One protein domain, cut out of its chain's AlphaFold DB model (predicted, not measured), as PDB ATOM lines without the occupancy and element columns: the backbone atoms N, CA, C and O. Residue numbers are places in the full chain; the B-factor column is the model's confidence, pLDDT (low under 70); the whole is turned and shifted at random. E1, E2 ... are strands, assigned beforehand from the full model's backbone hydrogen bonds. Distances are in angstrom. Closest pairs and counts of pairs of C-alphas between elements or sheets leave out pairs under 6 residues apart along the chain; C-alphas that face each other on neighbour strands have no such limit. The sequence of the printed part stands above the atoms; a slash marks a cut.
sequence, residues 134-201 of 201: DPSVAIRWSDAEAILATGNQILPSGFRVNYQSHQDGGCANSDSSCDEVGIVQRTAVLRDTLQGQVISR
ATOM      1  N   ASP A 134      10.363  17.725 146.889       89.69
ATOM      2  CA  ASP A 134      11.426  17.483 145.911       89.69
ATOM      3  C   ASP A 134      11.057  16.288 144.995       89.69
ATOM      4  O   ASP A 134      10.302  15.393 145.395       89.69
ATOM      5  N   PRO A 135      11.588  16.233 143.756       91.25
ATOM      6  CA  PRO A 135      11.320  15.133 142.836       91.25
ATOM      7  C   PRO A 135      11.591  13.753 143.445       91.25
ATOM      8  O   PRO A 135      12.575  13.551 144.158       91.25
ATOM      9  N   SER A 136      10.736  12.786 143.101       93.88
ATOM     10  CA  SER A 136      10.851  11.408 143.579       93.88
ATOM     11  C   SER A 136      12.195  10.782 143.200       93.88
ATOM     12  O   SER A 136      12.636  10.851 142.048       93.88
ATOM     13  N   VAL A 137      12.814  10.116 144.171       94.88
ATOM     14  CA  VAL A 137      13.960   9.227 143.973       94.88
ATOM     15  C   VAL A 137      13.615   7.828 144.458       94.88
ATOM     16  O   VAL A 137      12.769   7.649 145.337       94.88
ATOM     17  N   ALA A 138      14.286   6.829 143.892       96.00
ATOM     18  CA  ALA A 138      14.061   5.433 144.226       96.00
ATOM     19  C   ALA A 138      15.372   4.650 144.296       96.00
ATOM     20  O   ALA A 138      16.239   4.818 143.434       96.00
ATOM     21  N   ILE A 139      15.462   3.734 145.261       97.50
ATOM     22  CA  ILE A 139      16.438   2.643 145.261       97.50
ATOM     23  C   ILE A 139      15.711   1.304 145.291       97.50
ATOM     24  O   ILE A 139      14.695   1.161 145.967       97.50
ATOM     25  N   ARG A 140      16.253   0.324 144.563       97.75
ATOM     26  CA  ARG A 140      15.833  -1.071 144.632       97.75
ATOM     27  C   ARG A 140      16.931  -1.914 145.278       97.75
ATOM     28  O   ARG A 140      18.072  -1.874 144.827       97.75
ATOM     29  N   TRP A 141      16.548  -2.699 146.274       97.75
ATOM     30  CA  TRP A 141      17.356  -3.702 146.953       97.75
ATOM     31  C   TRP A 141      16.937  -5.094 146.479       97.75
ATOM     32  O   TRP A 141      15.751  -5.422 146.500       97.75
ATOM     33  N   SER A 142      17.891  -5.917 146.055       96.31
ATOM     34  CA  SER A 142      17.639  -7.285 145.599       96.31
ATOM     35  C   SER A 142      18.725  -8.235 146.087       96.31
ATOM     36  O   SER A 142      19.776  -7.804 146.560       96.31
ATOM     37  N   ASP A 143      18.441  -9.532 145.955       95.44
ATOM     38  CA  ASP A 143      19.408 -10.622 146.125       95.44
ATOM     39  C   ASP A 143      20.143 -10.563 147.473       95.44
ATOM     40  O   ASP A 143      21.363 -10.716 147.555       95.44
ATOM     41  N   ALA A 144      19.371 -10.299 148.532       95.81
ATOM     42  CA  ALA A 144      19.866 -10.275 149.896       95.81
ATOM     43  C   ALA A 144      20.417 -11.652 150.280       95.81
ATOM     44  O   ALA A 144      19.770 -12.683 150.092       95.81
ATOM     45  N   GLU A 145      21.610 -11.646 150.858       96.94
ATOM     46  CA  GLU A 145      22.334 -12.844 151.248       96.94
ATOM     47  C   GLU A 145      23.092 -12.564 152.543       96.94
ATOM     48  O   GLU A 145      23.721 -11.513 152.698       96.94
ATOM     49  N   ALA A 146      23.066 -13.527 153.457       96.44
ATOM     50  CA  ALA A 146      23.972 -13.583 154.590       96.44
ATOM     51  C   ALA A 146      24.715 -14.921 154.582       96.44
ATOM     52  O   ALA A 146      24.129 -15.968 154.314       96.44
ATOM     53  N   ILE A 147      26.007 -14.887 154.904       96.25
ATOM     54  CA  ILE A 147      26.837 -16.082 155.055       96.25
ATOM     55  C   ILE A 147      27.197 -16.196 156.531       96.25
ATOM     56  O   ILE A 147      27.811 -15.294 157.105       96.25
ATOM     57  N   LEU A 148      26.780 -17.293 157.158       92.62
ATOM     58  CA  LEU A 148      27.086 -17.580 158.552       92.62
ATOM     59  C   LEU A 148      28.559 -17.963 158.723       92.62
ATOM     60  O   LEU A 148      29.201 -18.453 157.799       92.62
ATOM     61  N   ALA A 149      29.069 -17.848 159.950       88.25
ATOM     62  CA  ALA A 149      30.420 -18.301 160.297       88.25
ATOM     63  C   ALA A 149      30.653 -19.800 160.015       88.25
ATOM     64  O   ALA A 149      31.786 -20.222 159.812       88.25
ATOM     65  N   THR A 150      29.583 -20.602 159.968       91.00
ATOM     66  CA  THR A 150      29.628 -22.022 159.586       91.00
ATOM     67  C   THR A 150      29.748 -22.245 158.072       91.00
ATOM     68  O   THR A 150      29.862 -23.386 157.639       91.00
ATOM     69  N   GLY A 151      29.676 -21.181 157.266       93.25
ATOM     70  CA  GLY A 151      29.611 -21.224 155.804       93.25
ATOM     71  C   GLY A 151      28.199 -21.390 155.236       93.25
ATOM     72  O   GLY A 151      28.027 -21.359 154.020       93.25
ATOM     73  N   ASN A 152      27.179 -21.538 156.087       95.88
ATOM     74  CA  ASN A 152      25.796 -21.673 155.631       95.88
ATOM     75  C   ASN A 152      25.271 -20.355 155.058       95.88
ATOM     76  O   ASN A 152      25.435 -19.294 155.662       95.88
ATOM     77  N   GLN A 153      24.579 -20.452 153.930       96.94
ATOM     78  CA  GLN A 153      23.915 -19.329 153.286       96.94
ATOM     79  C   GLN A 153      22.500 -19.147 153.847       96.94
ATOM     80  O   GLN A 153      21.753 -20.112 154.017       96.94
ATOM     81  N   ILE A 154      22.123 -17.897 154.099       95.19
ATOM     82  CA  ILE A 154      20.757 -17.469 154.387       95.19
ATOM     83  C   ILE A 154      20.341 -16.495 153.289       95.19
ATOM     84  O   ILE A 154      21.053 -15.533 153.006       95.19
ATOM     85  N   LEU A 155      19.164 -16.729 152.714       95.44
ATOM     86  CA  LEU A 155      18.515 -15.837 151.758       95.44
ATOM     87  C   LEU A 155      17.270 -15.242 152.432       95.44
ATOM     88  O   LEU A 155      16.248 -15.930 152.519       95.44
ATOM     89  N   PRO A 156      17.342 -14.018 152.989       93.00
ATOM     90  CA  PRO A 156      16.194 -13.394 153.630       93.00
ATOM     91  C   PRO A 156      15.042 -13.207 152.638       93.00
ATOM     92  O   PRO A 156      15.206 -12.561 151.606       93.00
ATOM     93  N   SER A 157      13.872 -13.749 152.974       90.31
ATOM     94  CA  SER A 157      12.653 -13.646 152.159       90.31
ATOM     95  C   SER A 157      11.626 -12.656 152.711       90.31
ATOM     96  O   SER A 157      10.644 -12.362 152.041       90.31
ATOM     97  N   GLY A 158      11.831 -12.123 153.921       93.38
ATOM     98  CA  GLY A 158      10.910 -11.195 154.575       93.38
ATOM     99  C   GLY A 158      11.639 -10.028 155.232       93.38
ATOM    100  O   GLY A 158      12.617 -10.222 155.952       93.38
ATOM    101  N   PHE A 159      11.133  -8.819 155.012       95.81
ATOM    102  CA  PHE A 159      11.718  -7.569 155.484       95.81
ATOM    103  C   PHE A 159      10.667  -6.779 156.249       95.81
ATOM    104  O   PHE A 159       9.582  -6.515 155.737       95.81
ATOM    105  N   ARG A 160      10.977  -6.399 157.488       97.44
ATOM    106  CA  ARG A 160      10.089  -5.554 158.287       97.44
ATOM    107  C   ARG A 160      10.314  -4.091 157.926       97.44
ATOM    108  O   ARG A 160      11.428  -3.590 158.045       97.44
ATOM    109  N   VAL A 161       9.249  -3.410 157.534       97.25
ATOM    110  CA  VAL A 161       9.281  -1.997 157.158       97.25
ATOM    111  C   VAL A 161       9.288  -1.106 158.396       97.25
ATOM    112  O   VAL A 161       8.551  -1.341 159.354       97.25
ATOM    113  N   ASN A 162      10.098  -0.050 158.359       95.06
ATOM    114  CA  ASN A 162      10.110   1.004 159.364       95.06
ATOM    115  C   ASN A 162      10.203   2.381 158.692       95.06
ATOM    116  O   ASN A 162      10.853   2.520 157.657       95.06
ATOM    117  N   TYR A 163       9.584   3.391 159.302       94.00
ATOM    118  CA  TYR A 163       9.646   4.781 158.853       94.00
ATOM    119  C   TYR A 163      10.008   5.687 160.025       94.00
ATOM    120  O   TYR A 163       9.574   5.455 161.153       94.00
ATOM    121  N   GLN A 164      10.767   6.743 159.745       90.00
ATOM    122  CA  GLN A 164      10.989   7.817 160.704       90.00
ATOM    123  C   GLN A 164       9.683   8.583 160.932       90.00
ATOM    124  O   GLN A 164       8.927   8.842 159.989       90.00
ATOM    125  N   SER A 165       9.408   8.937 162.188       86.38
ATOM    126  CA  SER A 165       8.225   9.725 162.521       86.38
ATOM    127  C   SER A 165       8.345  11.144 161.956       86.38
ATOM    128  O   SER A 165       9.444  11.657 161.757       86.38
ATOM    129  N   HIS A 166       7.214  11.820 161.746       83.88
ATOM    130  CA  HIS A 166       7.237  13.227 161.337       83.88
ATOM    131  C   HIS A 166       7.849  14.142 162.410       83.88
ATOM    132  O   HIS A 166       8.453  15.161 162.087       83.88
ATOM    133  N   GLN A 167       7.714  13.784 163.691       86.19
ATOM    134  CA  GLN A 167       8.297  14.549 164.799       86.19
ATOM    135  C   GLN A 167       9.829  14.488 164.782       86.19
ATOM    136  O   GLN A 167      10.477  15.466 165.140       86.19
ATOM    137  N   ASP A 168      10.388  13.390 164.277       84.44
ATOM    138  CA  ASP A 168      11.830  13.196 164.133       84.44
ATOM    139  C   ASP A 168      12.366  13.710 162.784       84.44
ATOM    140  O   ASP A 168      13.521  13.461 162.455       84.44
ATOM    141  N   GLY A 169      11.549  14.413 161.989       82.56
ATOM    142  CA  GLY A 169      11.936  14.956 160.681       82.56
ATOM    143  C   GLY A 169      11.637  14.051 159.480       82.56
ATOM    144  O   GLY A 169      12.069  14.351 158.371       82.56
ATOM    145  N   GLY A 170      10.889  12.961 159.669       83.31
ATOM    146  CA  GLY A 170      10.441  12.098 158.577       83.31
ATOM    147  C   GLY A 170       9.321  12.722 157.734       83.31
ATOM    148  O   GLY A 170       8.475  13.463 158.233       83.31
ATOM    149  N   CYS A 171       9.252  12.368 156.451       83.88
ATOM    150  CA  CYS A 171       8.105  12.707 155.606       83.88
ATOM    151  C   CYS A 171       7.067  11.570 155.600       83.88
ATOM    152  O   CYS A 171       7.404  10.386 155.692       83.88
ATOM    153  N   ALA A 172       5.786  11.912 155.433       85.69
ATOM    154  CA  ALA A 172       4.704  10.932 155.272       85.69
ATOM    155  C   ALA A 172       4.603  10.357 153.844       85.69
ATOM    156  O   ALA A 172       3.852   9.414 153.618       85.69
ATOM    157  N   ASN A 173       5.364  10.901 152.890       89.44
ATOM    158  CA  ASN A 173       5.295  10.572 151.465       89.44
ATOM    159  C   ASN A 173       6.499   9.749 150.969       89.44
ATOM    160  O   ASN A 173       6.976   9.930 149.849       89.44
ATOM    161  N   SER A 174       6.991   8.848 151.815       93.00
ATOM    162  CA  SER A 174       7.977   7.836 151.432       93.00
ATOM    163  C   SER A 174       7.407   6.451 151.682       93.00
ATOM    164  O   SER A 174       6.856   6.207 152.761       93.00
ATOM    165  N   ASP A 175       7.582   5.553 150.720       95.88
ATOM    166  CA  ASP A 175       7.070   4.184 150.749       95.88
ATOM    167  C   ASP A 175       8.201   3.160 150.576       95.88
ATOM    168  O   ASP A 175       9.215   3.439 149.930       95.88
ATOM    169  N   SER A 176       8.020   1.982 151.174       96.94
ATOM    170  CA  SER A 176       8.897   0.820 151.021       96.94
ATOM    171  C   SER A 176       8.015  -0.346 150.604       96.94
ATOM    172  O   SER A 176       7.286  -0.866 151.438       96.94
ATOM    173  N   SER A 177       8.077  -0.749 149.344       96.06
ATOM    174  CA  SER A 177       7.211  -1.780 148.757       96.06
ATOM    175  C   SER A 177       8.036  -2.840 148.030       96.06
ATOM    176  O   SER A 177       9.250  -2.706 147.904       96.06
ATOM    177  N   CYS A 178       7.398  -3.907 147.550       94.94
ATOM    178  CA  CYS A 178       8.037  -4.898 146.682       94.94
ATOM    179  C   CYS A 178       7.614  -4.707 145.224       94.94
ATOM    180  O   CYS A 178       6.456  -4.395 144.947       94.94
ATOM    181  N   ASP A 179       8.534  -4.960 144.296       93.06
ATOM    182  CA  ASP A 179       8.224  -5.280 142.902       93.06
ATOM    183  C   ASP A 179       8.756  -6.678 142.531       93.06
ATOM    184  O   ASP A 179       9.257  -7.408 143.386       93.06
ATOM    185  N   GLU A 180       8.652  -7.070 141.258       91.44
ATOM    186  CA  GLU A 180       9.091  -8.389 140.762       91.44
ATOM    187  C   GLU A 180      10.597  -8.662 140.977       91.44
ATOM    188  O   GLU A 180      11.055  -9.810 140.952       91.44
ATOM    189  N   VAL A 181      11.394  -7.611 141.193       92.38
ATOM    190  CA  VAL A 181      12.852  -7.688 141.308       92.38
ATOM    191  C   VAL A 181      13.319  -7.528 142.754       92.38
ATOM    192  O   VAL A 181      14.345  -8.101 143.118       92.38
ATOM    193  N   GLY A 182      12.616  -6.783 143.604       94.62
ATOM    194  CA  GLY A 182      13.036  -6.634 144.995       94.62
ATOM    195  C   GLY A 182      12.285  -5.581 145.788       94.62
ATOM    196  O   GLY A 182      11.191  -5.154 145.426       94.62
ATOM    197  N   ILE A 183      12.901  -5.163 146.893       96.88
ATOM    198  CA  ILE A 183      12.363  -4.127 147.774       96.88
ATOM    199  C   ILE A 183      12.702  -2.765 147.184       96.88
ATOM    200  O   ILE A 183      13.866  -2.491 146.902       96.88
ATOM    201  N   VAL A 184      11.723  -1.883 147.032       97.31
ATOM    202  CA  VAL A 184      11.922  -0.531 146.520       97.31
ATOM    203  C   VAL A 184      11.552   0.492 147.577       97.31
ATOM    204  O   VAL A 184      10.426   0.513 148.063       97.31
ATOM    205  N   GLN A 185      12.495   1.376 147.889       97.06
ATOM    206  CA  GLN A 185      12.262   2.555 148.717       97.06
ATOM    207  C   GLN A 185      12.117   3.763 147.793       97.06
ATOM    208  O   GLN A 185      13.006   4.009 146.972       97.06
ATOM    209  N   ARG A 186      11.000   4.494 147.890       96.19
ATOM    210  CA  ARG A 186      10.702   5.671 147.055       96.19
ATOM    211  C   ARG A 186      10.308   6.872 147.903       96.19
ATOM    212  O   ARG A 186       9.582   6.717 148.883       96.19
ATOM    213  N   THR A 187      10.741   8.060 147.497       94.62
ATOM    214  CA  THR A 187      10.290   9.345 148.061       94.62
ATOM    215  C   THR A 187       9.194   9.966 147.198       94.62
ATOM    216  O   THR A 187       9.012   9.564 146.049       94.62
ATOM    217  N   ALA A 188       8.490  10.970 147.722       92.94
ATOM    218  CA  ALA A 188       7.447  11.722 147.021       92.94
ATOM    219  C   ALA A 188       6.357  10.846 146.367       92.94
ATOM    220  O   ALA A 188       5.894  11.121 145.260       92.94
ATOM    221  N   VAL A 189       5.942   9.789 147.065       94.06
ATOM    222  CA  VAL A 189       4.848   8.890 146.671       94.06
ATOM    223  C   VAL A 189       3.852   8.725 147.816       94.06
ATOM    224  O   VAL A 189       4.167   9.011 148.973       94.06
ATOM    225  N   LEU A 190       2.640   8.257 147.509       92.44
ATOM    226  CA  LEU A 190       1.715   7.820 148.550       92.44
ATOM    227  C   LEU A 190       2.335   6.635 149.306       92.44
ATOM    228  O   LEU A 190       2.883   5.721 148.692       92.44
ATOM    229  N   ARG A 191       2.277   6.678 150.640       93.69
ATOM    230  CA  ARG A 191       2.673   5.554 151.488       93.69
ATOM    231  C   ARG A 191       1.511   4.581 151.595       93.69
ATOM    232  O   ARG A 191       0.538   4.875 152.285       93.69
ATOM    233  N   ASP A 192       1.680   3.423 150.976       94.38
ATOM    234  CA  ASP A 192       0.708   2.330 151.027       94.38
ATOM    235  C   ASP A 192       1.158   1.222 151.986       94.38
ATOM    236  O   ASP A 192       0.326   0.537 152.585       94.38
ATOM    237  N   THR A 193       2.469   1.061 152.186       96.25
ATOM    238  CA  THR A 193       3.009   0.040 153.087       96.25
ATOM    239  C   THR A 193       3.048   0.558 154.520       96.25
ATOM    240  O   THR A 193       3.553   1.648 154.808       96.25
ATOM    241  N   LEU A 194       2.501  -0.222 155.452       94.75
ATOM    242  CA  LEU A 194       2.388   0.186 156.850       94.75
ATOM    243  C   LEU A 194       3.710   0.005 157.602       94.75
ATOM    244  O   LEU A 194       4.480  -0.926 157.362       94.75
ATOM    245  N   GLN A 195       3.946   0.863 158.596       94.19
ATOM    246  CA  GLN A 195       5.033   0.650 159.549       94.19
ATOM    247  C   GLN A 195       4.861  -0.701 160.256       94.19
ATOM    248  O   GLN A 195       3.770  -1.055 160.701       94.19
ATOM    249  N   GLY A 196       5.948  -1.464 160.363       95.88
ATOM    250  CA  GLY A 196       5.965  -2.792 160.970       95.88
ATOM    251  C   GLY A 196       5.475  -3.919 160.060       95.88
ATOM    252  O   GLY A 196       5.665  -5.085 160.428       95.88
ATOM    253  N   GLN A 197       4.906  -3.608 158.888       97.50
ATOM    254  CA  GLN A 197       4.505  -4.607 157.899       97.50
ATOM    255  C   GLN A 197       5.724  -5.400 157.425       97.50
ATOM    256  O   GLN A 197       6.810  -4.850 157.242       97.50
ATOM    257  N   VAL A 198       5.544  -6.708 157.246       97.31
ATOM    258  CA  VAL A 198       6.547  -7.561 156.610       97.31
ATOM    259  C   VAL A 198       6.233  -7.624 155.124       97.31
ATOM    260  O   VAL A 198       5.119  -7.981 154.745       97.31
ATOM    261  N   ILE A 199       7.213  -7.267 154.303       95.81
ATOM    262  CA  ILE A 199       7.158  -7.375 152.847       95.81
ATOM    263  C   ILE A 199       8.126  -8.468 152.395       95.81
ATOM    264  O   ILE A 199       9.191  -8.645 152.988       95.81
ATOM    265  N   SER A 200       7.741  -9.234 151.382       88.50
ATOM    266  CA  SER A 200       8.499 -10.389 150.898       88.50
ATOM    267  C   SER A 200       8.669 -10.347 149.388       88.50
ATOM    268  O   SER A 200       7.801  -9.820 148.688       88.50
ATOM    269  N   ARG A 201       9.773 -10.925 148.911       72.31
ATOM    270  CA  ARG A 201       9.994 -11.278 147.506       72.31
ATOM    271  C   ARG A 201      10.040 -12.794 147.394       72.31
ATOM    272  O   ARG A 201      10.716 -13.405 148.253       72.31
TER     273      ARG A 201
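Overview. This is residues 134 to 201 of the 201 residues of the protein "Unannotated protein" of freshwater metagenome (UniProt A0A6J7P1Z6). Little regular structure: a small antiparallel sheet, E1 - E4 - E3, with the antiparallel pair E2 and E5 near E3, and a long loop, residues 142 to 157, running out to one end and folding back; residues 165 to 170 stick out. The 68 printed residues hold five named strands, E1 to E5 along the chain, and no named helix: all strand, with 18 residues in them. It is loose, radius of gyration of the C-alphas 14.1 A, spanning 44 by 25 by 18 A.

Arrangement. Look at inner strand E4, residues 183 to 186; antiparallel to E1, residues 138 to 141, it has N 141 and O 183 within hydrogen-bond range, 2.8 A. With E3, residues 175 to 178, it forms a hairpin, N 184 to O 177 2.7 A. E2, residues 158 to 160, pairs with E5, residues 198 to 200, N 159 to O 199 2.8 A. The closest C-alphas of E3 and E5, Cys 178 and Ile 199, are 6.7 A apart.

Along the chain. Find C-alpha 138 at (14.061, 5.433, 144.226); E1 runs 10.1 A from there. E5 ends at C-alpha 200, (8.499, -10.389, 150.898).

Size, cuts and confidence. The farthest C-alphas, Asp 134 and Thr 150, are 45.6 A apart. The printed part has no cut; links E1 to E2, E2 to E3 and E4 to E5 are long. No printed residue is under 70 in pLDDT.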